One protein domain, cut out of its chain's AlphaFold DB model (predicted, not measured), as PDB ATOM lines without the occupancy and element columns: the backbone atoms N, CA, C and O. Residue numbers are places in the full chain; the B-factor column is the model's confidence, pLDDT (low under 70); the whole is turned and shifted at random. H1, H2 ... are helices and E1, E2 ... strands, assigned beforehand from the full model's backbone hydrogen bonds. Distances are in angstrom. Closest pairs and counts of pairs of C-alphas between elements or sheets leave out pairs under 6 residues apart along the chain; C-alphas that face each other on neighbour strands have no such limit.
ATOM      1  N   THR A  97      28.980  -7.106 -39.842       79.31
ATOM      2  CA  THR A  97      29.952  -6.604 -40.823       79.31
ATOM      3  C   THR A  97      31.370  -6.553 -40.252       79.31
ATOM      4  O   THR A  97      32.325  -6.859 -40.971       79.31
ATOM      5  N   ASP A  98      31.506  -6.257 -38.955       82.38
ATOM      6  CA  ASP A  98      32.785  -6.311 -38.248       82.38
ATOM      7  C   ASP A  98      33.295  -7.749 -38.157       82.38
ATOM      8  O   ASP A  98      34.461  -8.000 -38.463       82.38
ATOM      9  N   LEU A  99      32.422  -8.703 -37.812       80.75
ATOM     10  CA  LEU A  99      32.771 -10.128 -37.773       80.75
ATOM     11  C   LEU A  99      33.243 -10.632 -39.140       80.75
ATOM     12  O   LEU A  99      34.301 -11.248 -39.229       80.75
ATOM     13  N   ASP A 100      32.519 -10.313 -40.215       86.12
ATOM     14  CA  ASP A 100      32.884 -10.726 -41.574       86.12
ATOM     15  C   ASP A 100      34.226 -10.129 -42.019       86.12
ATOM     16  O   ASP A 100      34.998 -10.769 -42.742       86.12
ATOM     17  N   ARG A 101      34.515  -8.888 -41.613       88.25
ATOM     18  CA  ARG A 101      35.802  -8.242 -41.885       88.25
ATOM     19  C   ARG A 101      36.932  -8.947 -41.143       88.25
ATOM     20  O   ARG A 101      37.894  -9.353 -41.792       88.25
ATOM     21  N   VAL A 102      36.790  -9.141 -39.833       86.62
ATOM     22  CA  VAL A 102      37.800  -9.820 -39.009       86.62
ATOM     23  C   VAL A 102      38.009 -11.254 -39.502       86.62
ATOM     24  O   VAL A 102      39.145 -11.668 -39.694       86.62
ATOM     25  N   ALA A 103      36.942 -11.986 -39.832       89.75
ATOM     26  CA  ALA A 103      37.033 -13.338 -40.380       89.75
ATOM     27  C   ALA A 103      37.901 -13.398 -41.649       89.75
ATOM     28  O   ALA A 103      38.743 -14.284 -41.782       89.75
ATOM     29  N   ARG A 104      37.743 -12.440 -42.574       90.19
ATOM     30  CA  ARG A 104      38.594 -12.353 -43.776       90.19
ATOM     31  C   ARG A 104      40.052 -12.055 -43.438       90.19
ATOM     32  O   ARG A 104      40.937 -12.588 -44.099       90.19
ATOM     33  N   GLU A 105      40.303 -11.211 -42.444       89.31
ATOM     34  CA  GLU A 105      41.659 -10.896 -41.990       89.31
ATOM     35  C   GLU A 105      42.331 -12.143 -41.390       89.31
ATOM     36  O   GLU A 105      43.434 -12.495 -41.813       89.31
ATOM     37  N   ILE A 106      41.654 -12.874 -40.492       88.62
ATOM     38  CA  ILE A 106      42.271 -14.020 -39.804       88.62
ATOM     39  C   ILE A 106      42.507 -15.225 -40.716       88.62
ATOM     40  O   ILE A 106      43.462 -15.967 -40.507       88.62
ATOM     41  N   LEU A 107      41.666 -15.428 -41.738       90.94
ATOM     42  CA  LEU A 107      41.819 -16.545 -42.682       90.94
ATOM     43  C   LEU A 107      43.128 -16.469 -43.486       90.94
ATOM     44  O   LEU A 107      43.549 -17.475 -44.053       90.94
ATOM     45  N   ASN A 108      43.779 -15.301 -43.522       89.06
ATOM     46  CA  ASN A 108      45.075 -15.104 -44.172       89.06
ATOM     47  C   ASN A 108      46.272 -15.248 -43.214       89.06
ATOM     48  O   ASN A 108      47.420 -15.183 -43.655       89.06
ATOM     49  N   VAL A 109      46.035 -15.425 -41.910       89.56
ATOM     50  CA  VAL A 109      47.098 -15.586 -40.914       89.56
ATOM     51  C   VAL A 109      47.617 -17.021 -40.969       89.56
ATOM     52  O   VAL A 109      46.855 -17.976 -40.834       89.56
ATOM     53  N   GLN A 110      48.928 -17.175 -41.151       87.12
ATOM     54  CA  GLN A 110      49.570 -18.488 -41.193       87.12
ATOM     55  C   GLN A 110      49.884 -18.988 -39.785       87.12
ATOM     56  O   GLN A 110      50.451 -18.258 -38.968       87.12
ATOM     57  N   ALA A 111      49.539 -20.245 -39.513       85.69
ATOM     58  CA  ALA A 111      49.965 -20.919 -38.298       85.69
ATOM     59  C   ALA A 111      51.471 -21.255 -38.370       85.69
ATOM     60  O   ALA A 111      52.022 -21.400 -39.468       85.69
ATOM     61  N   PRO A 112      52.164 -21.386 -37.223       80.44
ATOM     62  CA  PRO A 112      53.514 -21.945 -37.203       80.44
ATOM     63  C   PRO A 112      53.526 -23.320 -37.875       80.44
ATOM     64  O   PRO A 112      52.613 -24.108 -37.658       80.44
ATOM     65  N   LYS A 113      54.550 -23.622 -38.680       73.12
ATOM     66  CA  LYS A 113      54.585 -24.844 -39.509       73.12
ATOM     67  C   LYS A 113      54.435 -26.139 -38.698       73.12
ATOM     68  O   LYS A 113      53.787 -27.066 -39.149       73.12
ATOM     69  N   ASP A 114      54.991 -26.180 -37.493       70.88
ATOM     70  CA  ASP A 114      54.910 -27.292 -36.533       70.88
ATOM     71  C   ASP A 114      53.594 -27.327 -35.728       70.88
ATOM     72  O   ASP A 114      53.416 -28.149 -34.824       70.88
ATOM     73  N   ARG A 115      52.685 -26.392 -36.007       76.06
ATOM     74  CA  ARG A 115      51.408 -26.196 -35.310       76.06
ATOM     75  C   ARG A 115      50.232 -26.000 -36.261       76.06
ATOM     76  O   ARG A 115      49.110 -25.861 -35.785       76.06
ATOM     77  N   ASP A 116      50.468 -25.966 -37.570       81.56
ATOM     78  CA  ASP A 116      49.439 -25.782 -38.583       81.56
ATOM     79  C   ASP A 116      48.773 -27.123 -38.879       81.56
ATOM     80  O   ASP A 116      49.278 -27.910 -39.683       81.56
ATOM     81  N   LEU A 117      47.627 -27.371 -38.240       79.38
ATOM     82  CA  LEU A 117      46.917 -28.643 -38.369       79.38
ATOM     83  C   LEU A 117      46.479 -28.930 -39.794       79.38
ATOM     84  O   LEU A 117      46.515 -30.079 -40.220       79.38
ATOM     85  N   ARG A 118      46.143 -27.899 -40.567       81.25
ATOM     86  CA  ARG A 118      45.823 -28.089 -41.978       81.25
ATOM     87  C   ARG A 118      47.040 -28.624 -42.728       81.25
ATOM     88  O   ARG A 118      46.911 -29.587 -43.477       81.25
ATOM     89  N   SER A 119      48.219 -28.035 -42.520       73.62
ATOM     90  CA  SER A 119      49.448 -28.522 -43.158       73.62
ATOM     91  C   SER A 119      49.843 -29.910 -42.661       73.62
ATOM     92  O   SER A 119      50.155 -30.759 -43.478       73.62
ATOM     93  N   ILE A 120      49.755 -30.178 -41.357       63.28
ATOM     94  CA  ILE A 120      50.143 -31.464 -40.767       63.28
ATOM     95  C   ILE A 120      49.274 -32.591 -41.326       63.28
ATOM     96  O   ILE A 120      49.775 -33.673 -41.587       63.28
ATOM     97  N   ILE A 121      47.991 -32.331 -41.573       62.41
ATOM     98  CA  ILE A 121      47.066 -33.329 -42.119       62.41
ATOM     99  C   ILE A 121      47.249 -33.497 -43.631       62.41
ATOM    100  O   ILE A 121      47.183 -34.613 -44.136       62.41
ATOM    101  N   THR A 122      47.500 -32.404 -44.359       59.34
ATOM    102  CA  THR A 122      47.634 -32.424 -45.830       59.34
ATOM    103  C   THR A 122      49.031 -32.813 -46.324       59.34
ATOM    104  O   THR A 122      49.162 -33.333 -47.429       59.34
ATOM    105  N   ALA A 123      50.083 -32.585 -45.535       45.50
ATOM    106  CA  ALA A 123      51.484 -32.792 -45.903       45.50
ATOM    107  C   ALA A 123      52.010 -34.190 -45.552       45.50
ATOM    108  O   ALA A 123      53.214 -34.357 -45.379       45.50
ATOM    109  N   LEU A 124      51.137 -35.192 -45.454       39.62
ATOM    110  CA  LEU A 124      51.516 -36.573 -45.170       39.62
ATOM    111  C   LEU A 124      51.757 -37.354 -46.463       39.62
ATOM    112  O   LEU A 124      50.807 -37.885 -47.038       39.62
ATOM    113  N   PRO A 125      53.012 -37.497 -46.932       35.69
ATOM    114  CA  PRO A 125      53.356 -38.627 -47.770       35.69
ATOM    115  C   PRO A 125      53.368 -39.880 -46.879       35.69
ATOM    116  O   PRO A 125      53.857 -39.837 -45.752       35.69
ATOM    117  N   ALA A 136      43.335 -40.564 -41.324       38.84
ATOM    118  CA  ALA A 136      42.505 -41.646 -41.881       38.84
ATOM    119  C   ALA A 136      43.108 -43.078 -41.776       38.84
ATOM    120  O   ALA A 136      42.342 -44.030 -41.614       38.84
ATOM    121  N   ASP A 137      44.444 -43.238 -41.783       40.97
ATOM    122  CA  ASP A 137      45.171 -44.533 -41.707       40.97
ATOM    123  C   ASP A 137      45.937 -44.740 -40.382       40.97
ATOM    124  O   ASP A 137      46.647 -45.726 -40.189       40.97
ATOM    125  N   ILE A 138      45.802 -43.809 -39.439       39.66
ATOM    126  CA  ILE A 138      46.307 -43.901 -38.075       39.66
ATOM    127  C   ILE A 138      45.491 -45.010 -37.415       39.66
ATOM    128  O   ILE A 138      44.257 -44.933 -37.456       39.66
ATOM    129  N   PRO A 139      46.123 -46.024 -36.800       49.62
ATOM    130  CA  PRO A 139      45.380 -47.008 -36.028       49.62
ATOM    131  C   PRO A 139      44.540 -46.271 -34.979       49.62
ATOM    132  O   PRO A 139      45.016 -45.302 -34.385       49.62
ATOM    133  N   GLU A 140      43.277 -46.671 -34.815       53.25
ATOM    134  CA  GLU A 140      42.261 -45.965 -34.016       53.25
ATOM    135  C   GLU A 140      42.820 -45.478 -32.663       53.25
ATOM    136  O   GLU A 140      42.651 -44.322 -32.286       53.25
ATOM    137  N   GLU A 141      43.642 -46.301 -32.010       49.34
ATOM    138  CA  GLU A 141      44.372 -45.990 -30.774       49.34
ATOM    139  C   GLU A 141      45.217 -44.695 -30.787       49.34
ATOM    140  O   GLU A 141      45.265 -43.969 -29.793       49.34
ATOM    141  N   ALA A 142      45.893 -44.360 -31.888       46.75
ATOM    142  CA  ALA A 142      46.740 -43.170 -31.990       46.75
ATOM    143  C   ALA A 142      45.935 -41.913 -32.374       46.75
ATOM    144  O   ALA A 142      46.285 -40.805 -31.954       46.75
ATOM    145  N   ARG A 143      44.811 -42.086 -33.079       55.69
ATOM    146  CA  ARG A 143      43.811 -41.038 -33.341       55.69
ATOM    147  C   ARG A 143      43.141 -40.631 -32.042       55.69
ATOM    148  O   ARG A 143      43.104 -39.445 -31.713       55.69
ATOM    149  N   LEU A 144      42.691 -41.630 -31.288       54.69
ATOM    150  CA  LEU A 144      42.172 -41.480 -29.939       54.69
ATOM    151  C   LEU A 144      43.207 -40.767 -29.070       54.69
ATOM    152  O   LEU A 144      42.901 -39.725 -28.510       54.69
ATOM    153  N   ARG A 145      44.475 -41.196 -29.053       56.22
ATOM    154  CA  ARG A 145      45.525 -40.528 -28.262       56.22
ATOM    155  C   ARG A 145      45.727 -39.044 -28.613       56.22
ATOM    156  O   ARG A 145      45.916 -38.241 -27.700       56.22
ATOM    157  N   TYR A 146      45.679 -38.657 -29.890       54.59
ATOM    158  CA  TYR A 146      45.819 -37.256 -30.312       54.59
ATOM    159  C   TYR A 146      44.560 -36.411 -30.040       54.59
ATOM    160  O   TYR A 146      44.657 -35.265 -29.590       54.59
ATOM    161  N   ARG A 147      43.366 -36.977 -30.251       61.47
ATOM    162  CA  ARG A 147      42.090 -36.363 -29.841       61.47
ATOM    163  C   ARG A 147      42.089 -36.127 -28.335       61.47
ATOM    164  O   ARG A 147      41.900 -34.992 -27.897       61.47
ATOM    165  N   ASN A 148      42.411 -37.178 -27.584       63.31
ATOM    166  CA  ASN A 148      42.381 -37.257 -26.126       63.31
ATOM    167  C   ASN A 148      43.526 -36.495 -25.458       63.31
ATOM    168  O   ASN A 148      43.442 -36.232 -24.261       63.31
ATOM    169  N   CYS A 149      44.552 -36.082 -26.213       66.12
ATOM    170  CA  CYS A 149      45.586 -35.159 -25.758       66.12
ATOM    171  C   CYS A 149      45.596 -33.838 -26.539       66.12
ATOM    172  O   CYS A 149      46.491 -33.589 -27.350       66.12
ATOM    173  N   PRO A 150      44.622 -32.946 -26.282       65.50
ATOM    174  CA  PRO A 150      44.610 -31.619 -26.869       65.50
ATOM    175  C   PRO A 150      45.916 -30.861 -26.608       65.50
ATOM    176  O   PRO A 150      46.484 -30.977 -25.516       65.50
ATOM    177  N   PRO A 151      46.354 -29.992 -27.536       63.22
ATOM    178  CA  PRO A 151      47.539 -29.161 -27.330       63.22
ATOM    179  C   PRO A 151      47.407 -28.320 -26.049       63.22
ATOM    180  O   PRO A 151      48.349 -28.217 -25.266       63.22
ATOM    181  N   GLY A 152      46.205 -27.814 -25.744       60.94
ATOM    182  CA  GLY A 152      45.907 -27.097 -24.502       60.94
ATOM    183  C   GLY A 152      46.110 -27.911 -23.212       60.94
ATOM    184  O   GLY A 152      46.303 -27.312 -22.153       60.94
ATOM    185  N   LEU A 153      46.113 -29.247 -23.288       62.38
ATOM    186  CA  LEU A 153      46.263 -30.172 -22.156       62.38
ATOM    187  C   LEU A 153      47.605 -30.921 -22.137       62.38
ATOM    188  O   LEU A 153      47.976 -31.463 -21.099       62.38
ATOM    189  N   ALA A 154      48.366 -30.922 -23.234       59.31
ATOM    190  CA  ALA A 154      49.590 -31.718 -23.387       59.31
ATOM    191  C   ALA A 154      50.699 -31.416 -22.357       59.31
ATOM    192  O   ALA A 154      51.612 -32.213 -22.172       59.31
ATOM    193  N   LYS A 155      50.638 -30.258 -21.689       64.88
ATOM    194  CA  LYS A 155      51.602 -29.830 -20.655       64.88
ATOM    195  C   LYS A 155      50.950 -29.555 -19.295       64.88
ATOM    196  O   LYS A 155      51.524 -28.836 -18.479       64.88
ATOM    197  N   LYS A 156      49.724 -30.038 -19.083       67.88
ATOM    198  CA  LYS A 156      49.064 -30.033 -17.770       67.88
ATOM    199  C   LYS A 156      49.517 -31.249 -16.959       67.88
ATOM    200  O   LYS A 156      50.183 -32.131 -17.490       67.88
ATOM    201  N   ASP A 157      49.175 -31.251 -15.678       65.88
ATOM    202  CA  ASP A 157      49.471 -32.343 -14.758       65.88
ATOM    203  C   ASP A 157      48.164 -32.809 -14.085       65.88
ATOM    204  O   ASP A 157      47.550 -31.995 -13.383       65.88
ATOM    205  N   PRO A 158      47.692 -34.053 -14.323       69.50
ATOM    206  CA  PRO A 158      48.210 -35.038 -15.280       69.50
ATOM    207  C   PRO A 158      48.044 -34.585 -16.749       69.50
ATOM    208  O   PRO A 158      47.106 -33.849 -17.076       69.50
ATOM    209  N   PRO A 159      48.955 -34.991 -17.657       66.56
ATOM    210  CA  PRO A 159      48.925 -34.556 -19.050       66.56
ATOM    211  C   PRO A 159      47.675 -35.078 -19.750       66.56
ATOM    212  O   PRO A 159      47.223 -36.186 -19.484       66.56
ATOM    213  N   CYS A 160      47.135 -34.284 -20.676       71.56
ATOM    214  CA  CYS A 160      46.006 -34.658 -21.537       71.56
ATOM    215  C   CYS A 160      44.651 -34.855 -20.820       71.56
ATOM    216  O   CYS A 160      43.644 -35.033 -21.497       71.56
ATOM    217  N   VAL A 161      44.587 -34.770 -19.487       76.62
ATOM    218  CA  VAL A 161      43.343 -34.907 -18.712       76.62
ATOM    219  C   VAL A 161      42.691 -33.531 -18.497       76.62
ATOM    220  O   VAL A 161      43.381 -32.581 -18.109       76.62
ATOM    221  N   PRO A 162      41.372 -33.376 -18.721       77.06
ATOM    222  CA  PRO A 162      40.674 -32.131 -18.415       77.06
ATOM    223  C   PRO A 162      40.813 -31.715 -16.933       77.06
ATOM    224  O   PRO A 162      40.702 -32.570 -16.054       77.06
ATOM    225  N   PRO A 163      41.008 -30.418 -16.607       73.50
ATOM    226  CA  PRO A 163      41.311 -29.970 -15.243       73.50
ATOM    227  C   PRO A 163      40.273 -30.352 -14.177       73.50
ATOM    228  O   PRO A 163      40.649 -30.614 -13.035       73.50
ATOM    229  N   GLY A 164      38.981 -30.388 -14.519       77.94
ATOM    230  CA  GLY A 164      37.929 -30.820 -13.594       77.94
ATOM    231  C   GLY A 164      38.058 -32.297 -13.217       77.94
ATOM    232  O   GLY A 164      38.021 -32.632 -12.034       77.94
ATOM    233  N   LEU A 165      38.318 -33.164 -14.198       76.00
ATOM    234  CA  LEU A 165      38.573 -34.597 -13.995       76.00
ATOM    235  C   LEU A 165      39.906 -34.853 -13.277       76.00
ATOM    236  O   LEU A 165      39.980 -35.689 -12.378       76.00
ATOM    237  N   ALA A 166      40.944 -34.080 -13.599       81.38
ATOM    238  CA  ALA A 166      42.226 -34.123 -12.898       81.38
ATOM    239  C   ALA A 166      42.072 -33.820 -11.398       81.38
ATOM    240  O   ALA A 166      42.630 -34.523 -10.556       81.38
ATOM    241  N   LYS A 167      41.251 -32.822 -11.038       82.69
ATOM    242  CA  LYS A 167      40.915 -32.514  -9.635       82.69
ATOM    243  C   LYS A 167      40.167 -33.649  -8.931       82.69
ATOM    244  O   LYS A 167      40.233 -33.743  -7.710       82.69
ATOM    245  N   GLN A 168      39.469 -34.498  -9.685       82.00
ATOM    246  CA  GLN A 168      38.801 -35.703  -9.182       82.00
ATOM    247  C   GLN A 168      39.740 -36.922  -9.112       82.00
ATOM    248  O   GLN A 168      39.312 -37.992  -8.688       82.00
ATOM    249  N   GLY A 169      41.014 -36.769  -9.488       81.75
ATOM    250  CA  GLY A 169      42.026 -37.824  -9.429       81.75
ATOM    251  C   GLY A 169      42.072 -38.739 -10.654       81.75
ATOM    252  O   GLY A 169      42.704 -39.791 -10.583       81.75
ATOM    253  N   VAL A 170      41.425 -38.364 -11.765       80.38
ATOM    254  CA  VAL A 170      41.499 -39.127 -13.021       80.38
ATOM    255  C   VAL A 170      42.915 -39.045 -13.597       80.38
ATOM    256  O   VAL A 170      43.466 -37.959 -13.774       80.38
ATOM    257  N   THR A 171      43.497 -40.206 -13.889       80.50
ATOM    258  CA  THR A 171      44.835 -40.344 -14.490       80.50
ATOM    259  C   THR A 171      44.782 -40.319 -16.016       80.50
ATOM    260  O   THR A 171      43.719 -40.481 -16.620       80.50
ATOM    261  N   TYR A 172      45.941 -40.138 -16.653       74.56
ATOM    262  CA  TYR A 172      46.054 -40.181 -18.109       74.56
ATOM    263  C   TYR A 172      45.575 -41.523 -18.673       74.56
ATOM    264  O   TYR A 172      44.778 -41.541 -19.604       74.56
ATOM    265  N   GLU A 173      46.017 -42.633 -18.081       71.69
ATOM    266  CA  GLU A 173      45.705 -43.989 -18.532       71.69
ATOM    267  C   GLU A 173      44.206 -44.269 -18.451       71.69
ATOM    268  O   GLU A 173      43.629 -44.801 -19.392       71.69
ATOM    269  N   GLN A 174      43.563 -43.844 -17.358       75.75
ATOM    270  CA  GLN A 174      42.111 -43.933 -17.221       75.75
ATOM    271  C   GLN A 174      41.400 -43.104 -18.288       75.75
ATOM    272  O   GLN A 174      40.397 -43.546 -18.822       75.75
ATOM    273  N   TRP A 175      41.918 -41.920 -18.615       76.31
ATOM    274  CA  TRP A 175      41.278 -41.011 -19.555       76.31
ATOM    275  C   TRP A 175      41.370 -41.456 -21.019       76.31
ATOM    276  O   TRP A 175      40.406 -41.267 -21.759       76.31
ATOM    277  N   VAL A 176      42.509 -42.006 -21.454       70.00
ATOM    278  CA  VAL A 176      42.753 -42.325 -22.876       70.00
ATOM    279  C   VAL A 176      42.267 -43.698 -23.324       70.00
ATOM    280  O   VAL A 176      42.180 -43.915 -24.527       70.00
ATOM    281  N   ASP A 177      41.957 -44.601 -22.394       69.06
ATOM    282  CA  ASP A 177      41.506 -45.974 -22.681       69.06
ATOM    283  C   ASP A 177      39.990 -46.069 -22.960       69.06
ATOM    284  O   ASP A 177      39.402 -47.147 -23.008       69.06
ATOM    285  N   HIS A 178      39.316 -44.928 -23.103       73.19
ATOM    286  CA  HIS A 178      37.873 -44.872 -23.293       73.19
ATOM    287  C   HIS A 178      37.470 -44.861 -24.772       73.19
ATOM    288  O   HIS A 178      38.162 -44.311 -25.627       73.19
ATOM    289  N   ASP A 179      36.322 -45.478 -25.062       74.44
ATOM    290  CA  ASP A 179      35.749 -45.554 -26.403       74.44
ATOM    291  C   ASP A 179      34.904 -44.315 -26.750       74.44
ATOM    292  O   ASP A 179      34.517 -43.520 -25.888       74.44
ATOM    293  N   ASP A 180      34.546 -44.174 -28.025       74.44
ATOM    294  CA  ASP A 180      33.699 -43.070 -28.494       74.44
ATOM    295  C   ASP A 180      32.361 -42.992 -27.746       74.44
ATOM    296  O   ASP A 180      31.862 -41.906 -27.454       74.44
ATOM    297  N   ARG A 181      31.789 -44.141 -27.355       81.50
ATOM    298  CA  ARG A 181      30.514 -44.194 -26.619       81.50
ATOM    299  C   ARG A 181      30.631 -43.617 -25.216       81.50
ATOM    300  O   ARG A 181      29.653 -43.090 -24.677       81.50
ATOM    301  N   TYR A 182      31.778 -43.774 -24.571       83.69
ATOM    302  CA  TYR A 182      32.060 -43.135 -23.298       83.69
ATOM    303  C   TYR A 182      32.086 -41.613 -23.461       83.69
ATOM    304  O   TYR A 182      31.353 -40.923 -22.745       83.69
ATOM    305  N   TYR A 183      32.836 -41.098 -24.438       82.81
ATOM    306  CA  TYR A 183      32.913 -39.655 -24.684       82.81
ATOM    307  C   TYR A 183      31.570 -39.065 -25.121       82.81
ATOM    308  O   TYR A 183      31.205 -37.985 -24.661       82.81
ATOM    309  N   ASP A 184      30.792 -39.795 -25.921       86.50
ATOM    310  CA  ASP A 184      29.432 -39.415 -26.304       86.50
ATOM    311  C   ASP A 184      28.517 -39.249 -25.098       86.50
ATOM    312  O   ASP A 184      27.766 -38.277 -25.014       86.50
ATOM    313  N   ARG A 185      28.554 -40.192 -24.152       88.00
ATOM    314  CA  ARG A 185      27.744 -40.101 -22.932       88.00
ATOM    315  C   ARG A 185      28.150 -38.897 -22.099       88.00
ATOM    316  O   ARG A 185      27.290 -38.092 -21.758       88.00
ATOM    317  N   LEU A 186      29.450 -38.727 -21.862       87.81
ATOM    318  CA  LEU A 186      29.955 -37.589 -21.102       87.81
ATOM    319  C   LEU A 186      29.579 -36.260 -21.777       87.81
ATOM    320  O   LEU A 186      29.210 -35.298 -21.102       87.81
ATOM    321  N   LEU A 187      29.644 -36.195 -23.113       90.69
ATOM    322  CA  LEU A 187      29.274 -34.998 -23.859       90.69
ATOM    323  C   LEU A 187      27.780 -34.721 -23.736       90.69
ATOM    324  O   LEU A 187      27.405 -33.580 -23.481       90.69
ATOM    325  N   ASN A 188      26.933 -35.739 -23.879       90.88
ATOM    326  CA  ASN A 188      25.488 -35.588 -23.727       90.88
ATOM    327  C   ASN A 188      25.115 -35.067 -22.331       90.88
ATOM    328  O   ASN A 188      24.308 -34.143 -22.231       90.88
ATOM    329  N   ASP A 189      25.767 -35.569 -21.279       89.25
ATOM    330  CA  ASP A 189      25.566 -35.083 -19.910       89.25
ATOM    331  C   ASP A 189      25.932 -33.594 -19.786       89.25
ATOM    332  O   ASP A 189      25.189 -32.796 -19.207       89.25
ATOM    333  N   ARG A 190      27.059 -33.175 -20.383       88.88
ATOM    334  CA  ARG A 190      27.463 -31.758 -20.411       88.88
ATOM    335  C   ARG A 190      26.496 -30.906 -21.232       88.88
ATOM    336  O   ARG A 190      26.113 -29.827 -20.785       88.88
ATOM    337  N   VAL A 191      26.073 -31.377 -22.400       89.00
ATOM    338  CA  VAL A 191      25.099 -30.694 -23.263       89.00
ATOM    339  C   VAL A 191      23.799 -30.428 -22.507       89.00
ATOM    340  O   VAL A 191      23.281 -29.312 -22.566       89.00
ATOM    341  N   ASP A 192      23.301 -31.397 -21.743       87.50
ATOM    342  CA  ASP A 192      22.077 -31.232 -20.958       87.50
ATOM    343  C   ASP A 192      22.235 -30.197 -19.833       87.50
ATOM    344  O   ASP A 192      21.352 -29.355 -19.651       87.50
ATOM    345  N   ILE A 193      23.395 -30.145 -19.166       86.75
ATOM    346  CA  ILE A 193      23.695 -29.095 -18.175       86.75
ATOM    347  C   ILE A 193      23.604 -27.697 -18.799       86.75
ATOM    348  O   ILE A 193      23.061 -26.780 -18.184       86.75
ATOM    349  N   TYR A 194      24.143 -27.497 -20.004       86.00
ATOM    350  CA  TYR A 194      24.107 -26.192 -20.673       86.00
ATOM    351  C   TYR A 194      22.758 -25.887 -21.316       86.00
ATOM    352  O   TYR A 194      22.379 -24.715 -21.396       86.00
ATOM    353  N   ARG A 195      22.014 -26.907 -21.758       83.75
ATOM    354  CA  ARG A 195      20.650 -26.765 -22.281       83.75
ATOM    355  C   ARG A 195      19.765 -26.032 -21.279       83.75
ATOM    356  O   ARG A 195      19.117 -25.064 -21.672       83.75
ATOM    357  N   ASP A 196      19.831 -26.436 -20.015       79.31
ATOM    358  CA  ASP A 196      18.938 -25.958 -18.955       79.31
ATOM    359  C   ASP A 196      19.395 -24.629 -18.324       79.31
ATOM    360  O   ASP A 196      18.662 -24.019 -17.546       79.31
ATOM    361  N   ARG A 197      20.587 -24.129 -18.681       79.75
ATOM    362  CA  ARG A 197      21.034 -22.793 -18.270       79.75
ATOM    363  C   ARG A 197      20.283 -21.714 -19.046       79.75
ATOM    364  O   ARG A 197      20.274 -21.727 -20.281       79.75
ATOM    365  N   ASP A 198      19.756 -20.731 -18.315       76.12
ATOM    366  CA  ASP A 198      19.142 -19.517 -18.867       76.12
ATOM    367  C   ASP A 198      20.214 -18.536 -19.369       76.12
ATOM    368  O   ASP A 198      20.456 -17.460 -18.823       76.12
ATOM    369  N   ILE A 199      20.943 -18.978 -20.389       73.81
ATOM    370  CA  ILE A 199      21.947 -18.202 -21.103       73.81
ATOM    371  C   ILE A 199      21.469 -18.129 -22.543       73.81
ATOM    372  O   ILE A 199      21.474 -19.133 -23.259       73.81
ATOM    373  N   GLN A 200      21.054 -16.938 -22.963       68.25
ATOM    374  CA  GLN A 200      20.762 -16.682 -24.365       68.25
ATOM    375  C   GLN A 200      22.094 -16.523 -25.107       68.25
ATOM    376  O   GLN A 200      22.854 -15.608 -24.771       68.25
ATOM    377  N   PRO A 201      22.420 -17.399 -26.074       67.19
ATOM    378  CA  PRO A 201      23.648 -17.266 -26.842       67.19
ATOM    379  C   PRO A 201      23.603 -15.942 -27.611       67.19
ATOM    380  O   PRO A 201      22.757 -15.736 -28.477       67.19
ATOM    381  N   TYR A 202      24.484 -15.021 -27.228       56.34
ATOM    382  CA  TYR A 202      24.448 -13.636 -27.700       56.34
ATOM    383  C   TYR A 202      25.282 -13.414 -28.970       56.34
ATOM    384  O   TYR A 202      25.035 -12.462 -29.707       56.34
ATOM    385  N   ASP A 203      26.235 -14.312 -29.244       62.88
ATOM    386  CA  ASP A 203      27.251 -14.118 -30.276       62.88
ATOM    387  C   ASP A 203      27.261 -15.253 -31.306       62.88
ATOM    388  O   ASP A 203      27.168 -16.439 -30.981       62.88
ATOM    389  N   GLN A 204      27.406 -14.868 -32.574       74.12
ATOM    390  CA  GLN A 204      27.777 -15.782 -33.650       74.12
ATOM    391  C   GLN A 204      29.283 -16.030 -33.571       74.12
ATOM    392  O   GLN A 204      30.052 -15.106 -33.306       74.12
ATOM    393  N   LEU A 205      29.710 -17.271 -33.804       86.50
ATOM    394  CA  LEU A 205      31.136 -17.573 -33.902       86.50
ATOM    395  C   LEU A 205      31.752 -16.828 -35.093       86.50
ATOM    396  O   LEU A 205      31.104 -16.679 -36.131       86.50
ATOM    397  N   LEU A 206      33.011 -16.411 -34.951       87.75
ATOM    398  CA  LEU A 206      33.710 -15.582 -35.936       87.75
ATOM    399  C   LEU A 206      33.775 -16.218 -37.335       87.75
ATOM    400  O   LEU A 206      33.476 -15.567 -38.332       87.75
ATOM    401  N   LEU A 207      34.150 -17.497 -37.416       91.19
ATOM    402  CA  LEU A 207      34.151 -18.252 -38.670       91.19
ATOM    403  C   LEU A 207      32.842 -19.022 -38.852       91.19
ATOM    404  O   LEU A 207      32.398 -19.738 -37.953       91.19
ATOM    405  N   SER A 208      32.259 -18.929 -40.047       92.12
ATOM    406  CA  SER A 208      31.104 -19.740 -40.436       92.12
ATOM    407  C   SER A 208      31.495 -21.184 -40.758       92.12
ATOM    408  O   SER A 208      32.602 -21.467 -41.217       92.12
ATOM    409  N   SER A 209      30.534 -22.102 -40.625       93.94
ATOM    410  CA  SER A 209      30.716 -23.515 -40.990       93.94
ATOM    411  C   SER A 209      31.210 -23.709 -42.431       93.94
ATOM    412  O   SER A 209      31.986 -24.623 -42.678       93.94
ATOM    413  N   GLY A 210      30.773 -22.873 -43.380       94.12
ATOM    414  CA  GLY A 210      31.226 -22.955 -44.774       94.12
ATOM    415  C   GLY A 210      32.669 -22.479 -44.955       94.12
ATOM    416  O   GLY A 210      33.427 -23.090 -45.698       94.12
ATOM    417  N   GLN A 211      33.081 -21.431 -44.233       94.50
ATOM    418  CA  GLN A 211      34.478 -20.984 -44.228       94.50
ATOM    419  C   GLN A 211      35.404 -22.045 -43.631       94.50
ATOM    420  O   GLN A 211      36.484 -22.259 -44.167       94.50
ATOM    421  N   ILE A 212      34.975 -22.729 -42.565       93.62
ATOM    422  CA  ILE A 212      35.744 -23.819 -41.949       93.62
ATOM    423  C   ILE A 212      35.862 -25.004 -42.911       93.62
ATOM    424  O   ILE A 212      36.964 -25.513 -43.096       93.62
ATOM    425  N   ALA A 213      34.763 -25.394 -43.567       92.38
ATOM    426  CA  ALA A 213      34.794 -26.457 -44.569       92.38
ATOM    427  C   ALA A 213      35.799 -26.140 -45.685       92.38
ATOM    428  O   ALA A 213      36.673 -26.947 -45.969       92.38
ATOM    429  N   ASN A 214      35.757 -24.923 -46.232       93.00
ATOM    430  CA  ASN A 214      36.707 -24.490 -47.259       93.00
ATOM    431  C   ASN A 214      38.154 -24.416 -46.745       93.00
ATOM    432  O   ASN A 214      39.085 -24.717 -47.487       93.00
ATOM    433  N   LEU A 215      38.361 -23.995 -45.493       90.75
ATOM    434  CA  LEU A 215      39.691 -23.876 -44.895       90.75
ATOM    435  C   LEU A 215      40.386 -25.241 -44.777       90.75
ATOM    436  O   LEU A 215      41.592 -25.317 -44.997       90.75
ATOM    437  N   TYR A 216      39.633 -26.291 -44.450       88.81
ATOM    438  CA  TYR A 216      40.140 -27.654 -44.245       88.81
ATOM    439  C   TYR A 216      39.876 -28.607 -45.414       88.81
ATOM    440  O   TYR A 216      40.194 -29.784 -45.296       88.81
ATOM    441  N   ASP A 217      39.318 -28.116 -46.521       89.81
ATOM    442  CA  ASP A 217      38.912 -28.934 -47.672       89.81
ATOM    443  C   ASP A 217      37.919 -30.061 -47.304       89.81
ATOM    444  O   ASP A 217      38.013 -31.200 -47.754       89.81
ATOM    445  N   LEU A 218      36.951 -29.744 -46.436       87.25
ATOM    446  CA  LEU A 218      35.903 -30.668 -45.997       87.25
ATOM    447  C   LEU A 218      34.661 -30.565 -46.887       87.25
ATOM    448  O   LEU A 218      34.304 -29.491 -47.380       87.25
ATOM    449  N   ALA A 219      33.914 -31.668 -46.993       91.44
ATOM    450  CA  ALA A 219      32.574 -31.643 -47.571       91.44
ATOM    451  C   ALA A 219      31.658 -30.675 -46.790       91.44
ATOM    452  O   ALA A 219      31.817 -30.539 -45.571       91.44
ATOM    453  N   PRO A 220      30.667 -30.031 -47.437       93.75
ATOM    454  CA  PRO A 220      29.682 -29.212 -46.738       93.75
ATOM    455  C   PRO A 220      29.025 -29.976 -45.582       93.75
ATOM    456  O   PRO A 220      28.700 -31.154 -45.721       93.75
ATOM    457  N   ALA A 221      28.818 -29.299 -44.449       93.56
ATOM    458  CA  ALA A 221      28.192 -29.924 -43.289       93.56
ATOM    459  C   ALA A 221      26.793 -30.466 -43.658       93.56
ATOM    460  O   ALA A 221      26.035 -29.761 -44.340       93.56
ATOM    461  N   PRO A 222      26.424 -31.680 -43.207       95.62
ATOM    462  CA  PRO A 222      25.083 -32.215 -43.395       95.62
ATOM    463  C   PRO A 222      23.989 -31.303 -42.828       95.62
ATOM    464  O   PRO A 222      24.225 -30.449 -41.968       95.62
ATOM    465  N   LEU A 223      22.749 -31.517 -43.276       93.12
ATOM    466  CA  LEU A 223      21.597 -30.794 -42.740       93.12
ATOM    467  C   LEU A 223      21.505 -30.990 -41.216       93.12
ATOM    468  O   LEU A 223      21.674 -32.099 -40.716       93.12
ATOM    469  N   ASN A 224      21.197 -29.913 -40.488       94.31
ATOM    470  CA  ASN A 224      21.135 -29.882 -39.017       94.31
ATOM    471  C   ASN A 224      22.469 -30.183 -38.314       94.31
ATOM    472  O   ASN A 224      22.484 -30.527 -37.128       94.31
ATOM    473  N   GLN A 225      23.580 -30.025 -39.026       95.94
ATOM    474  CA  GLN A 225      24.911 -30.052 -38.453       95.94
ATOM    475  C   GLN A 225      25.701 -28.822 -38.887       95.94
ATOM    476  O   GLN A 225      25.379 -28.157 -39.877       95.94
ATOM    477  N   ARG A 226      26.721 -28.479 -38.108       95.62
ATOM    478  CA  ARG A 226      27.590 -27.334 -38.368       95.62
ATOM    479  C   ARG A 226      29.016 -27.667 -37.983       95.62
ATOM    480  O   ARG A 226      29.248 -28.276 -36.943       95.62
ATOM    481  N   TYR A 227      29.956 -27.194 -38.790       95.00
ATOM    482  CA  TYR A 227      31.347 -27.157 -38.376       95.00
ATOM    483  C   TYR A 227      31.592 -26.009 -37.402       95.00
ATOM    484  O   TYR A 227      31.094 -24.893 -37.591       95.00
ATOM    485  N   ALA A 228      32.416 -26.291 -36.403       94.81
ATOM    486  CA  ALA A 228      33.113 -25.309 -35.586       94.81
ATOM    487  C   ALA A 228      34.606 -25.660 -35.545       94.81
ATOM    488  O   ALA A 228      35.012 -26.703 -36.056       94.81
ATOM    489  N   LEU A 229      35.423 -24.781 -34.975       91.88
ATOM    490  CA  LEU A 229      36.867 -24.942 -34.900       91.88
ATOM    491  C   LEU A 229      37.318 -24.756 -33.455       91.88
ATOM    492  O   LEU A 229      37.108 -23.691 -32.883       91.88
ATOM    493  N   ILE A 230      37.926 -25.783 -32.871       91.75
ATOM    494  CA  ILE A 230      38.362 -25.778 -31.470       91.75
ATOM    495  C   ILE A 230      39.830 -26.193 -31.423       91.75
ATOM    496  O   ILE A 230      40.169 -27.302 -31.830       91.75
ATOM    497  N   ASP A 231      40.711 -25.315 -30.947       86.75
ATOM    498  CA  ASP A 231      42.161 -25.565 -30.882       86.75
ATOM    499  C   ASP A 231      42.758 -26.021 -32.220       86.75
ATOM    500  O   ASP A 231      43.513 -26.992 -32.295       86.75
ATOM    501  N   GLY A 232      42.347 -25.338 -33.294       87.19
ATOM    502  CA  GLY A 232      42.744 -25.643 -34.668       87.19
ATOM    503  C   GLY A 232      42.161 -26.937 -35.239       87.19
ATOM    504  O   GLY A 232      42.562 -27.351 -36.323       87.19
ATOM    505  N   MET A 233      41.227 -27.591 -34.548       86.75
ATOM    506  CA  MET A 233      40.606 -28.840 -34.991       86.75
ATOM    507  C   MET A 233      39.152 -28.602 -35.414       86.75
ATOM    508  O   MET A 233      38.355 -28.157 -34.578       86.75
ATOM    509  N   PRO A 234      38.769 -28.840 -36.684       91.19
ATOM    510  CA  PRO A 234      37.377 -28.800 -37.083       91.19
ATOM    511  C   PRO A 234      36.607 -29.930 -36.406       91.19
ATOM    512  O   PRO A 234      37.040 -31.085 -36.363       91.19
ATOM    513  N   VAL A 235      35.442 -29.564 -35.890       92.75
ATOM    514  CA  VAL A 235      34.491 -30.466 -35.246       92.75
ATOM    515  C   VAL A 235      33.152 -30.370 -35.957       92.75
ATOM    516  O   VAL A 235      32.747 -29.273 -36.344       92.75
ATOM    517  N   LEU A 236      32.459 -31.493 -36.129       94.44
ATOM    518  CA  LEU A 236      31.124 -31.536 -36.725       94.44
ATOM    519  C   LEU A 236      30.083 -31.743 -35.635       94.44
ATOM    520  O   LEU A 236      30.035 -32.788 -34.994       94.44
ATOM    521  N   LEU A 237      29.255 -30.727 -35.423       95.38
ATOM    522  CA  LEU A 237      28.327 -30.667 -34.302       95.38
ATOM    523  C   LEU A 237      26.895 -30.788 -34.794       95.38
ATOM    524  O   LEU A 237      26.513 -30.138 -35.771       95.38
ATOM    525  N   SER A 238      26.072 -31.549 -34.076       95.31
ATOM    526  CA  SER A 238      24.617 -31.418 -34.173       95.31
ATOM    527  C   SER A 238      24.176 -30.014 -33.742       95.31
ATOM    528  O   SER A 238      24.899 -29.313 -33.033       95.31
ATOM    529  N   MET A 239      22.961 -29.596 -34.105       92.88
ATOM    530  CA  MET A 239      22.439 -28.291 -33.665       92.88
ATOM    531  C   MET A 239      22.477 -28.109 -32.139       92.88
ATOM    532  O   MET A 239      22.818 -27.031 -31.666       92.88
ATOM    533  N   ARG A 240      22.198 -29.164 -31.363       92.44
ATOM    534  CA  ARG A 240      22.190 -29.096 -29.893       92.44
ATOM    535  C   ARG A 240      23.591 -28.885 -29.310       92.44
ATOM    536  O   ARG A 240      23.774 -28.106 -28.374       92.44
ATOM    537  N   GLU A 241      24.581 -29.569 -29.868       95.06
ATOM    538  CA  GLU A 241      25.986 -29.414 -29.476       95.06
ATOM    539  C   GLU A 241      26.532 -28.058 -29.928       95.06
ATOM    540  O   GLU A 241      27.262 -27.407 -29.184       95.06
ATOM    541  N   TYR A 242      26.126 -27.587 -31.110       93.81
ATOM    542  CA  TYR A 242      26.477 -26.259 -31.600       93.81
ATOM    543  C   TYR A 242      25.904 -25.157 -30.696       93.81
ATOM    544  O   TYR A 242      26.635 -24.253 -30.302       93.81
ATOM    545  N   ASP A 243      24.640 -25.259 -30.279       91.38
ATOM    546  CA  ASP A 243      24.038 -24.327 -29.315       91.38
ATOM    547  C   ASP A 243      24.761 -24.361 -27.959       91.38
ATOM    548  O   ASP A 243      24.962 -23.323 -27.325       91.38
ATOM    549  N   THR A 244      25.208 -25.544 -27.528       92.50
ATOM    550  CA  THR A 244      26.040 -25.700 -26.324       92.50
ATOM    551  C   THR A 244      27.374 -24.977 -26.475       92.50
ATOM    552  O   THR A 244      27.766 -24.232 -25.575       92.50
ATOM    553  N   LEU A 245      28.041 -25.116 -27.624       93.00
ATOM    554  CA  LEU A 245      29.266 -24.380 -27.929       93.00
ATOM    555  C   LEU A 245      29.030 -22.864 -27.901       93.00
ATOM    556  O   LEU A 245      29.836 -22.142 -27.319       93.00
ATOM    557  N   LEU A 246      27.922 -22.370 -28.462       90.44
ATOM    558  CA  LEU A 246      27.582 -20.942 -28.411       90.44
ATOM    559  C   LEU A 246      27.377 -20.452 -26.974       90.44
ATOM    560  O   LEU A 246      27.840 -19.368 -26.619       90.44
ATOM    561  N   LYS A 247      26.727 -21.252 -26.123       89.88
ATOM    562  CA  LYS A 247      26.566 -20.936 -24.697       89.88
ATOM    563  C   LYS A 247      27.912 -20.910 -23.974       89.88
ATOM    564  O   LYS A 247      28.187 -19.946 -23.264       89.88
ATOM    565  N   VAL A 248      28.774 -21.904 -24.191       89.38
ATOM    566  CA  VAL A 248      30.148 -21.923 -23.656       89.38
ATOM    567  C   VAL A 248      30.920 -20.678 -24.104       89.38
ATOM    568  O   VAL A 248      31.494 -19.979 -23.269       89.38
ATOM    569  N   ASN A 249      30.853 -20.343 -25.393       87.00
ATOM    570  CA  ASN A 249      31.485 -19.154 -25.957       87.00
ATOM    571  C   ASN A 249      30.944 -17.857 -25.329       87.00
ATOM    572  O   ASN A 249      31.712 -16.963 -25.002       87.00
ATOM    573  N   SER A 250      29.636 -17.771 -25.070       81.94
ATOM    574  CA  SER A 250      29.021 -16.583 -24.457       81.94
ATOM    575  C   SER A 250      29.445 -16.343 -23.001       81.94
ATOM    576  O   SER A 250      29.446 -15.205 -22.523       81.94
ATOM    577  N   LEU A 251      29.836 -17.402 -22.285       81.25
ATOM    578  CA  LEU A 251      30.407 -17.295 -20.941       81.25
ATOM    579  C   LEU A 251      31.873 -16.845 -20.991       81.25
ATOM    580  O   LEU A 251      32.344 -16.152 -20.082       81.25
ATOM    581  N   ALA A 252      32.567 -17.171 -22.080       83.50
ATOM    582  CA  ALA A 252      33.976 -16.898 -22.283       83.50
ATOM    583  C   ALA A 252      34.298 -15.405 -22.339       83.50
ATOM    584  O   ALA A 252      33.539 -14.577 -22.846       83.50
ATOM    585  N   ARG A 253      35.462 -15.021 -21.816       79.62
ATOM    586  CA  ARG A 253      36.018 -13.683 -22.053       79.62
ATOM    587  C   ARG A 253      36.886 -13.762 -23.297       79.62
ATOM    588  O   ARG A 253      37.907 -14.444 -23.268       79.62
ATOM    589  N   VAL A 254      36.481 -13.070 -24.360       77.19
ATOM    590  CA  VAL A 254      37.369 -12.873 -25.504       77.19
ATOM    591  C   VAL A 254      38.554 -12.037 -25.045       77.19
ATOM    592  O   VAL A 254      38.387 -11.045 -24.332       77.19
ATOM    593  N   VAL A 255      39.748 -12.481 -25.407       78.62
ATOM    594  CA  VAL A 255      40.982 -11.775 -25.097       78.62
ATOM    595  C   VAL A 255      41.215 -10.708 -26.155       78.62
ATOM    596  O   VAL A 255      41.295 -11.022 -27.341       78.62
ATOM    597  N   ASP A 256      41.375  -9.459 -25.721       75.75
ATOM    598  CA  ASP A 256      41.845  -8.391 -26.597       75.75
ATOM    599  C   ASP A 256      43.324  -8.640 -26.922       75.75
ATOM    600  O   ASP A 256      44.205  -8.508 -26.066       75.75
ATOM    601  N   LEU A 257      43.591  -9.062 -28.158       78.56
ATOM    602  CA  LEU A 257      44.949  -9.223 -28.657       78.56
ATOM    603  C   LEU A 257      45.537  -7.852 -29.033       78.56
ATOM    604  O   LEU A 257      44.792  -6.966 -29.453       78.56
ATOM    605  N   PRO A 258      46.863  -7.656 -28.909       73.56
ATOM    606  CA  PRO A 258      47.505  -6.431 -29.378       73.56
ATOM    607  C   PRO A 258      47.273  -6.194 -30.879       73.56
ATOM    608  O   PRO A 258      47.199  -7.146 -31.659       73.56
ATOM    609  N   ASP A 259      47.230  -4.926 -31.294       69.25
ATOM    610  CA  ASP A 259      47.039  -4.553 -32.700       69.25
ATOM    611  C   ASP A 259      48.065  -5.231 -33.625       69.25
ATOM    612  O   ASP A 259      49.266  -5.274 -33.341       69.25
ATOM    613  N   GLY A 260      47.585  -5.761 -34.754       66.50
ATOM    614  CA  GLY A 260      48.410  -6.458 -35.746       66.50
ATOM    615  C   GLY A 260      48.789  -7.898 -35.377       66.50
ATOM    616  O   GLY A 260      49.480  -8.556 -36.154       66.50
ATOM    617  N   VAL A 261      48.333  -8.411 -34.229       73.50
ATOM    618  CA  VAL A 261      48.542  -9.807 -33.829       73.50
ATOM    619  C   VAL A 261      47.342 -10.651 -34.255       73.50
ATOM    620  O   VAL A 261      46.272 -10.593 -33.657       73.50
ATOM    621  N   GLY A 262      47.532 -11.456 -35.301       75.69
ATOM    622  CA  GLY A 262      46.537 -12.418 -35.770       75.69
ATOM    623  C   GLY A 262      46.691 -13.786 -35.107       75.69
ATOM    624  O   GLY A 262      47.807 -14.282 -34.934       75.69
ATOM    625  N   LEU A 263      45.570 -14.426 -34.777       82.94
ATOM    626  CA  LEU A 263      45.531 -15.855 -34.475       82.94
ATOM    627  C   LEU A 263      45.226 -16.618 -35.762       82.94
ATOM    628  O   LEU A 263      44.195 -16.398 -36.393       82.94
ATOM    629  N   ALA A 264      46.127 -17.519 -36.142       87.12
ATOM    630  CA  ALA A 264      45.859 -18.445 -37.227       87.12
ATOM    631  C   ALA A 264      44.782 -19.444 -36.777       87.12
ATOM    632  O   ALA A 264      44.992 -20.128 -35.770       87.12
ATOM    633  N   PRO A 265      43.661 -19.582 -37.508       86.44
ATOM    634  CA  PRO A 265      42.591 -20.495 -37.117       86.44
ATOM    635  C   PRO A 265      43.063 -21.942 -36.980       86.44
ATOM    636  O   PRO A 265      42.534 -22.679 -36.159       86.44
ATOM    637  N   THR A 266      44.063 -22.343 -37.769       85.06
ATOM    638  CA  THR A 266      44.557 -23.723 -37.842       85.06
ATOM    639  C   THR A 266      45.619 -24.069 -36.798       85.06
ATOM    640  O   THR A 266      46.122 -25.192 -36.796       85.06
ATOM    641  N   ALA A 267      45.976 -23.130 -35.916       83.06
ATOM    642  CA  ALA A 267      47.041 -23.330 -34.944       83.06
ATOM    643  C   ALA A 267      46.590 -24.192 -33.750       83.06
ATOM    644  O   ALA A 267      45.690 -23.818 -33.001       83.06
ATOM    645  N   ALA A 268      47.284 -25.306 -33.517       82.56
ATOM    646  CA  ALA A 268      47.121 -26.154 -32.335       82.56
ATOM    647  C   ALA A 268      48.093 -25.755 -31.216       82.56
ATOM    648  O   ALA A 268      49.166 -26.339 -31.079       82.56
ATOM    649  N   LEU A 269      47.739 -24.753 -30.410       78.44
ATOM    650  CA  LEU A 269      48.648 -24.172 -29.415       78.44
ATOM    651  C   LEU A 269      48.378 -24.676 -27.989       78.44
ATOM    652  O   LEU A 269      47.241 -24.756 -27.529       78.44
ATOM    653  N   THR A 270      49.448 -24.970 -27.252       81.44
ATOM    654  CA  THR A 270      49.409 -25.235 -25.805       81.44
ATOM    655  C   THR A 270      49.132 -23.953 -25.013       81.44
ATOM    656  O   THR A 270      49.380 -22.851 -25.495       81.44
ATOM    657  N   GLN A 271      48.726 -24.067 -23.741       83.62
ATOM    658  CA  GLN A 271      48.547 -22.896 -22.856       83.62
ATOM    659  C   GLN A 271      49.775 -21.977 -22.827       83.62
ATOM    660  O   GLN A 271      49.647 -20.755 -22.845       83.62
ATOM    661  N   ALA A 272      50.970 -22.571 -22.752       80.38
ATOM    662  CA  ALA A 272      52.228 -21.834 -22.693       80.38
ATOM    663  C   ALA A 272      52.567 -21.173 -24.035       80.38
ATOM    664  O   ALA A 272      53.141 -20.086 -24.058       80.38
ATOM    665  N   GLU A 273      52.212 -21.812 -25.151       82.31
ATOM    666  CA  GLU A 273      52.388 -21.241 -26.487       82.31
ATOM    667  C   GLU A 273      51.403 -20.101 -26.733       82.31
ATOM    668  O   GLU A 273      51.846 -19.055 -27.188       82.31
ATOM    669  N   ILE A 274      50.127 -20.239 -26.348       85.62
ATOM    670  CA  ILE A 274      49.143 -19.145 -26.397       85.62
ATOM    671  C   ILE A 274      49.665 -17.947 -25.588       85.62
ATOM    672  O   ILE A 274      49.768 -16.841 -26.116       85.62
ATOM    673  N   GLN A 275      50.081 -18.166 -24.337       87.69
ATOM    674  CA  GLN A 275      50.642 -17.105 -23.491       87.69
ATOM    675  C   GLN A 275      51.866 -16.439 -24.123       87.69
ATOM    676  O   GLN A 275      51.947 -15.213 -24.181       87.69
ATOM    677  N   ARG A 276      52.820 -17.228 -24.626       84.75
ATOM    678  CA  ARG A 276      54.064 -16.705 -25.205       84.75
ATOM    679  C   ARG A 276      53.825 -15.966 -26.521       84.75
ATOM    680  O   ARG A 276      54.375 -14.884 -26.710       84.75
ATOM    681  N   MET A 277      53.040 -16.551 -27.419       79.62
ATOM    682  CA  MET A 277      52.791 -16.032 -28.764       79.62
ATOM    683  C   MET A 277      51.977 -14.743 -28.720       79.62
ATOM    684  O   MET A 277      52.313 -13.783 -29.409       79.62
ATOM    685  N   TYR A 278      50.969 -14.700 -27.850       80.19
ATOM    686  CA  TYR A 278      50.054 -13.568 -27.720       80.19
ATOM    687  C   TYR A 278      50.398 -12.633 -26.555       80.19
ATOM    688  O   TYR A 278      49.671 -11.678 -26.301       80.19
ATOM    689  N   ARG A 279      51.526 -12.875 -25.867       85.50
ATOM    690  CA  ARG A 279      52.009 -12.103 -24.705       85.50
ATOM    691  C   ARG A 279      50.947 -11.953 -23.610       85.50
ATOM    692  O   ARG A 279      50.812 -10.892 -23.001       85.50
ATOM    693  N   LEU A 280      50.190 -13.020 -23.374       87.06
ATOM    694  CA  LEU A 280      49.116 -13.038 -22.388       87.06
ATOM    695  C   LEU A 280      49.665 -13.384 -21.000       87.06
ATOM    696  O   LEU A 280      50.619 -14.163 -20.898       87.06
ATOM    697  N   PRO A 281      49.078 -12.828 -19.925       89.88
ATOM    698  CA  PRO A 281      49.430 -13.225 -18.569       89.88
ATOM    699  C   PRO A 281      49.057 -14.692 -18.313       89.88
ATOM    700  O   PRO A 281      48.276 -15.294 -19.047       89.88
ATOM    701  N   ALA A 282      49.573 -15.260 -17.225       89.38
ATOM    702  CA  ALA A 282      49.049 -16.531 -16.737       89.38
ATOM    703  C   ALA A 282      47.554 -16.371 -16.388       89.38
ATOM    704  O   ALA A 282      47.183 -15.365 -15.771       89.38
ATOM    705  N   PRO A 283      46.689 -17.332 -16.764       88.50
ATOM    706  CA  PRO A 283      45.285 -17.264 -16.392       88.50
ATOM    707  C   PRO A 283      45.146 -17.426 -14.870       88.50
ATOM    708  O   PRO A 283      45.966 -18.080 -14.221       88.50
ATOM    709  N   ALA A 284      44.105 -16.824 -14.295       89.25
ATOM    710  CA  ALA A 284      43.793 -17.007 -12.881       89.25
ATOM    711  C   ALA A 284      43.506 -18.486 -12.568       89.25
ATOM    712  O   ALA A 284      43.096 -19.252 -13.440       89.25
ATOM    713  N   THR A 285      43.682 -18.892 -11.310       87.69
ATOM    714  CA  THR A 285      43.350 -20.253 -10.868       87.69
ATOM    715  C   THR A 285      41.906 -20.603 -11.227       87.69
ATOM    716  O   THR A 285      40.991 -19.845 -10.914       87.69
ATOM    717  N   GLY A 286      41.706 -21.758 -11.867       87.50
ATOM    718  CA  GLY A 286      40.394 -22.206 -12.344       87.50
ATOM    719  C   GLY A 286      39.992 -21.671 -13.721       87.50
ATOM    720  O   GLY A 286      38.853 -21.873 -14.136       87.50
ATOM    721  N   TYR A 287      40.908 -20.986 -14.414       90.31
ATOM    722  CA  TYR A 287      40.722 -20.511 -15.778       90.31
ATOM    723  C   TYR A 287      41.794 -21.066 -16.718       90.31
ATOM    724  O   TYR A 287      42.944 -21.291 -16.333       90.31
ATOM    725  N   ASN A 288      41.429 -21.242 -17.986       90.19
ATOM    726  CA  ASN A 288      42.315 -21.718 -19.044       90.19
ATOM    727  C   ASN A 288      42.073 -20.930 -20.331       90.19
ATOM    728  O   ASN A 288      40.960 -20.466 -20.589       90.19
ATOM    729  N   TYR A 289      43.117 -20.800 -21.148       90.50
ATOM    730  CA  TYR A 289      42.970 -20.300 -22.507       90.50
ATOM    731  C   TYR A 289      42.462 -21.409 -23.432       90.50
ATOM    732  O   TYR A 289      42.837 -22.566 -23.280       90.50
ATOM    733  N   ALA A 290      41.655 -21.068 -24.421       89.50
ATOM    734  CA  ALA A 290      41.359 -21.945 -25.550       89.50
ATOM    735  C   ALA A 290      41.244 -21.103 -26.809       89.50
ATOM    736  O   ALA A 290      41.050 -19.887 -26.728       89.50
ATOM    737  N   THR A 291      41.333 -21.748 -27.963       88.56
ATOM    738  CA  THR A 291      41.016 -21.090 -29.226       88.56
ATOM    739  C   THR A 291      39.737 -21.666 -29.809       88.56
ATOM    740  O   THR A 291      39.599 -22.878 -29.965       88.56
ATOM    741  N   VAL A 292      38.776 -20.796 -30.108       89.81
ATOM    742  CA  VAL A 292      37.501 -21.181 -30.724       89.81
ATOM    743  C   VAL A 292      37.262 -20.287 -31.916       89.81
ATOM    744  O   VAL A 292      37.284 -19.066 -31.789       89.81
ATOM    745  N   ASN A 293      37.052 -20.893 -33.082       85.44
ATOM    746  CA  ASN A 293      36.775 -20.202 -34.339       85.44
ATOM    747  C   ASN A 293      37.753 -19.050 -34.632       85.44
ATOM    748  O   ASN A 293      37.369 -18.042 -35.213       85.44
ATOM    749  N   GLY A 294      39.024 -19.225 -34.259       79.00
ATOM    750  CA  GLY A 294      40.078 -18.244 -34.506       79.00
ATOM    751  C   GLY A 294      40.129 -17.076 -33.519       79.00
ATOM    752  O   GLY A 294      40.827 -16.100 -33.779       79.00
ATOM    753  N   GLU A 295      39.447 -17.178 -32.376       86.06
ATOM    754  CA  GLU A 295      39.576 -16.245 -31.255       86.06
ATOM    755  C   GLU A 295      40.208 -16.925 -30.040       86.06
ATOM    756  O   GLU A 295      39.939 -18.095 -29.770       86.06
ATOM    757  N   VAL A 296      41.021 -16.181 -29.282       88.38
ATOM    758  CA  VAL A 296      41.515 -16.634 -27.975       88.38
ATOM    759  C   VAL A 296      40.487 -16.282 -26.909       88.38
ATOM    760  O   VAL A 296      40.109 -15.121 -26.731       88.38
ATOM    761  N   LEU A 297      40.073 -17.294 -26.161       89.06
ATOM    762  CA  LEU A 297      39.110 -17.196 -25.079       89.06
ATOM    763  C   LEU A 297      39.775 -17.524 -23.747       89.06
ATOM    764  O   LEU A 297      40.599 -18.432 -23.674       89.06
ATOM    765  N   VAL A 298      39.363 -16.838 -22.681       91.62
ATOM    766  CA  VAL A 298      39.582 -17.278 -21.296       91.62
ATOM    767  C   VAL A 298      38.290 -17.888 -20.775       91.62
ATOM    768  O   VAL A 298      37.243 -17.230 -20.754       91.62
ATOM    769  N   LEU A 299      38.384 -19.141 -20.343       90.69
ATOM    770  CA  LEU A 299      37.272 -19.984 -19.915       90.69
ATOM    771  C   LEU A 299      37.505 -20.479 -18.493       90.69
ATOM    772  O   LEU A 299      38.638 -20.780 -18.130       90.69
ATOM    773  N   GLU A 300      36.434 -20.601 -17.716       90.88
ATOM    774  CA  GLU A 300      36.449 -21.355 -16.456       90.88
ATOM    775  C   GLU A 300      36.643 -22.847 -16.732       90.88
ATOM    776  O   GLU A 300      36.302 -23.319 -17.820       90.88
ATOM    777  N   ASP A 301      37.159 -23.590 -15.754       88.69
ATOM    778  CA  ASP A 301      37.464 -25.019 -15.888       88.69
ATOM    779  C   ASP A 301      36.303 -25.833 -16.483       88.69
ATOM    780  O   ASP A 301      36.533 -26.580 -17.429       88.69
ATOM    781  N   ASP A 302      35.064 -25.644 -16.018       87.88
ATOM    782  CA  ASP A 302      33.891 -26.383 -16.518       87.88
ATOM    783  C   ASP A 302      33.602 -26.102 -18.003       87.88
ATOM    784  O   ASP A 302      33.259 -26.997 -18.782       87.88
ATOM    785  N   ALA A 303      33.739 -24.836 -18.403       90.00
ATOM    786  CA  ALA A 303      33.508 -24.391 -19.772       90.00
ATOM    787  C   ALA A 303      34.635 -24.864 -20.697       90.00
ATOM    788  O   ALA A 303      34.382 -25.312 -21.816       90.00
ATOM    789  N   PHE A 304      35.871 -24.815 -20.204       90.38
ATOM    790  CA  PHE A 304      37.040 -25.348 -20.883       90.38
ATOM    791  C   PHE A 304      36.939 -26.867 -21.059       90.38
ATOM    792  O   PHE A 304      37.136 -27.361 -22.163       90.38
ATOM    793  N   GLU A 305      36.565 -27.609 -20.017       87.88
ATOM    794  CA  GLU A 305      36.371 -29.061 -20.069       87.88
ATOM    795  C   GLU A 305      35.288 -29.451 -21.074       87.88
ATOM    796  O   GLU A 305      35.511 -30.328 -21.905       87.88
ATOM    797  N   THR A 306      34.147 -28.756 -21.058       91.75
ATOM    798  CA  THR A 306      33.062 -28.994 -22.023       91.75
ATOM    799  C   THR A 306      33.548 -28.804 -23.459       91.75
ATOM    800  O   THR A 306      33.255 -29.616 -24.332       91.75
ATOM    801  N   LEU A 307      34.339 -27.761 -23.709       91.38
ATOM    802  CA  LEU A 307      34.922 -27.488 -25.018       91.38
ATOM    803  C   LEU A 307      35.934 -28.559 -25.448       91.38
ATOM    804  O   LEU A 307      35.903 -28.991 -26.602       91.38
ATOM    805  N   GLN A 308      36.793 -29.026 -24.540       88.06
ATOM    806  CA  GLN A 308      37.738 -30.105 -24.842       88.06
ATOM    807  C   GLN A 308      37.015 -31.425 -25.119       88.06
ATOM    808  O   GLN A 308      37.407 -32.168 -26.016       88.06
ATOM    809  N   LEU A 309      35.915 -31.689 -24.418       88.50
ATOM    810  CA  LEU A 309      35.090 -32.865 -24.652       88.50
ATOM    811  C   LEU A 309      34.370 -32.819 -26.004       88.50
ATOM    812  O   LEU A 309      34.364 -33.818 -26.718       88.50
ATOM    813  N   ILE A 310      33.832 -31.656 -26.393       91.62
ATOM    814  CA  ILE A 310      33.302 -31.443 -27.749       91.62
ATOM    815  C   ILE A 310      34.392 -31.748 -28.782       91.62
ATOM    816  O   ILE A 310      34.148 -32.491 -29.730       91.62
ATOM    817  N   ARG A 311      35.603 -31.206 -28.588       87.69
ATOM    818  CA  ARG A 311      36.741 -31.440 -29.486       87.69
ATOM    819  C   ARG A 311      37.058 -32.927 -29.633       87.69
ATOM    820  O   ARG A 311      37.211 -33.394 -30.755       87.69
ATOM    821  N   ILE A 312      37.120 -33.658 -28.525       81.94
ATOM    822  CA  ILE A 312      37.425 -35.094 -28.505       81.94
ATOM    823  C   ILE A 312      36.343 -35.906 -29.220       81.94
ATOM    824  O   ILE A 312      36.652 -36.681 -30.122       81.94
ATOM    825  N   ALA A 313      35.079 -35.688 -28.861       85.75
ATOM    826  CA  ALA A 313      33.967 -36.501 -29.342       85.75
ATOM    827  C   ALA A 313      33.549 -36.185 -30.790       85.75
ATOM    828  O   ALA A 313      32.868 -36.991 -31.424       85.75
ATOM    829  N   ARG A 314      33.879 -34.997 -31.318       90.69
ATOM    830  CA  ARG A 314      33.315 -34.495 -32.588       90.69
ATOM    831  C   ARG A 314      34.339 -34.091 -33.638       90.69
ATOM    832  O   ARG A 314      33.942 -33.538 -34.663       90.69
ATOM    833  N   ALA A 315      35.627 -34.340 -33.423       86.75
ATOM    834  CA  ALA A 315      36.642 -34.111 -34.449       86.75
ATOM    835  C   ALA A 315      36.324 -34.892 -35.739       86.75
ATOM    836  O   ALA A 315      35.850 -36.028 -35.679       86.75
TER     837      ALA A 315
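AT A GLANCE: This is residues 97 to 125 and 136 to 315 of the 317 residues of an uncharacterized protein of Sulfitobacter pseudonitzschiae (UniProt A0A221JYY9). The core is two hairpins of strands, E1-E2 and E3-E4, which meet in a corner near their turns; each leads straight into a helix, H8 or H10, and these two helices lie side by side, running opposite ways, within the corner. H7 packs on the first hairpin and H9 on E3 of the second, H6 crosses H8 and H10, the small helices H3 and H4 sit by the two ends of H10 with H5 next to H3, and H1 lies at the margin. The printed part has 209 residues with ten named helices and four named strands, in the order H1 H2 H3 H4 H5 H6 H7 E1 E2 H8 H9 E3 E4 H10. Each sheet has two antiparallel strands, E1 - E2 and E3 - E4, and the class is mixed, helices and strands. The whole is compact, with a radius of gyration of the C-alphas of 16.2 A, and rounded, with spans of 48 by 43 by 40 A.

IN THESE COORDINATES: E1 is residues 225 to 230, 15.7 A long from first to last C-alpha, and E2 is residues 233 to 238, 16.2 A. E3 is residues 287 to 292, 15.3 A, and E4 is residues 295 to 300, 16.0 A. H8, residues 239 to 251, is 18.6 A long, and H10, residues 301 to 314, is 19.6 A, ending with C-alpha 314 at (33.315, -34.495, -32.588). H6, residues 180 to 195, is the longest helix at 21.8 A and begins with C-alpha 180 at (33.699, -43.070, -28.494). H1 is residues 97 to 106, with C-alpha 97 at (29.952, -6.604, -40.823). The shorter helices are H2, residues 117 to 122; H3, residues 140 to 148; H4, residues 163 to 167; H5, residues 172 to 176; H7, residues 209 to 216; and H9, residues 271 to 278.

HOW THE PARTS SIT: E1 and E2 form an antiparallel hairpin at 148 degrees, with N 228 and O 235 3.0 A apart, within hydrogen-bond range. E3 and E4 form another at 147 degrees, with N 290 and O 297 at 2.9 A. The closest C-alphas of E1 and E3 are Ile 230 and Val 292, 4.7 A apart. Residues 253 to 254 pair antiparallel with residues 297 to 298 of E4. H10 is the hub, touching four helices. H8 and H10 touch at a shallow tilt of 28 degrees, opposite ways, closest at C-alphas 248 and 303, 5.7 A. H6 touches H10 at a steep tilt of 46 degrees, opposite ways, closest at C-alphas 183 and 313, 5.7 A. With residues 191 to 195 alone H6 touches H8, at a steep tilt of 59 degrees, the same way, closest at C-alphas 191 and 244, 5.9 A. Over these three pairs helix packing is mostly crossed, only just. H3 and H10 only just touch, and only at their ends, with 3 pairs of C-alphas within 8 A, the closest Arg 147 and Ile 312 at 5.0 A. H4 touches residues 301 to 305 of H10, closest at C-alphas 164 and 301, 6.3 A. H5 touches H3, closest at C-alphas 176 and 148, 6.0 A. The closest C-alphas of H7 and E1 are Ser 209 and Tyr 227, 4.5 A; those of H9 and E3 are Gln 271 and Tyr 289, 6.2 A. H2 and H7 are close but not clearly touching, at 6.1 A between C-alphas 118 and 216. H1 is apart from H2, H7 and H9, among others. In each of the ten helices every O i to N i+4 pair is within hydrogen-bond range.

THE WHOLE: The two C-alphas farthest apart are those of Pro 125 and Asp 198, 48.7 A. Residues 126 to 135 are not printed, and C-alphas 125 and 136 stand 12.7 A apart across the cut. Of the links that are printed whole, H3 to H4, H6 to H7 and H8 to H9 are long, the last with 19 residues. The mean pLDDT of the printed part is 80.8; 37 residues are under 70, among them 120 to 125 and 136 to 159.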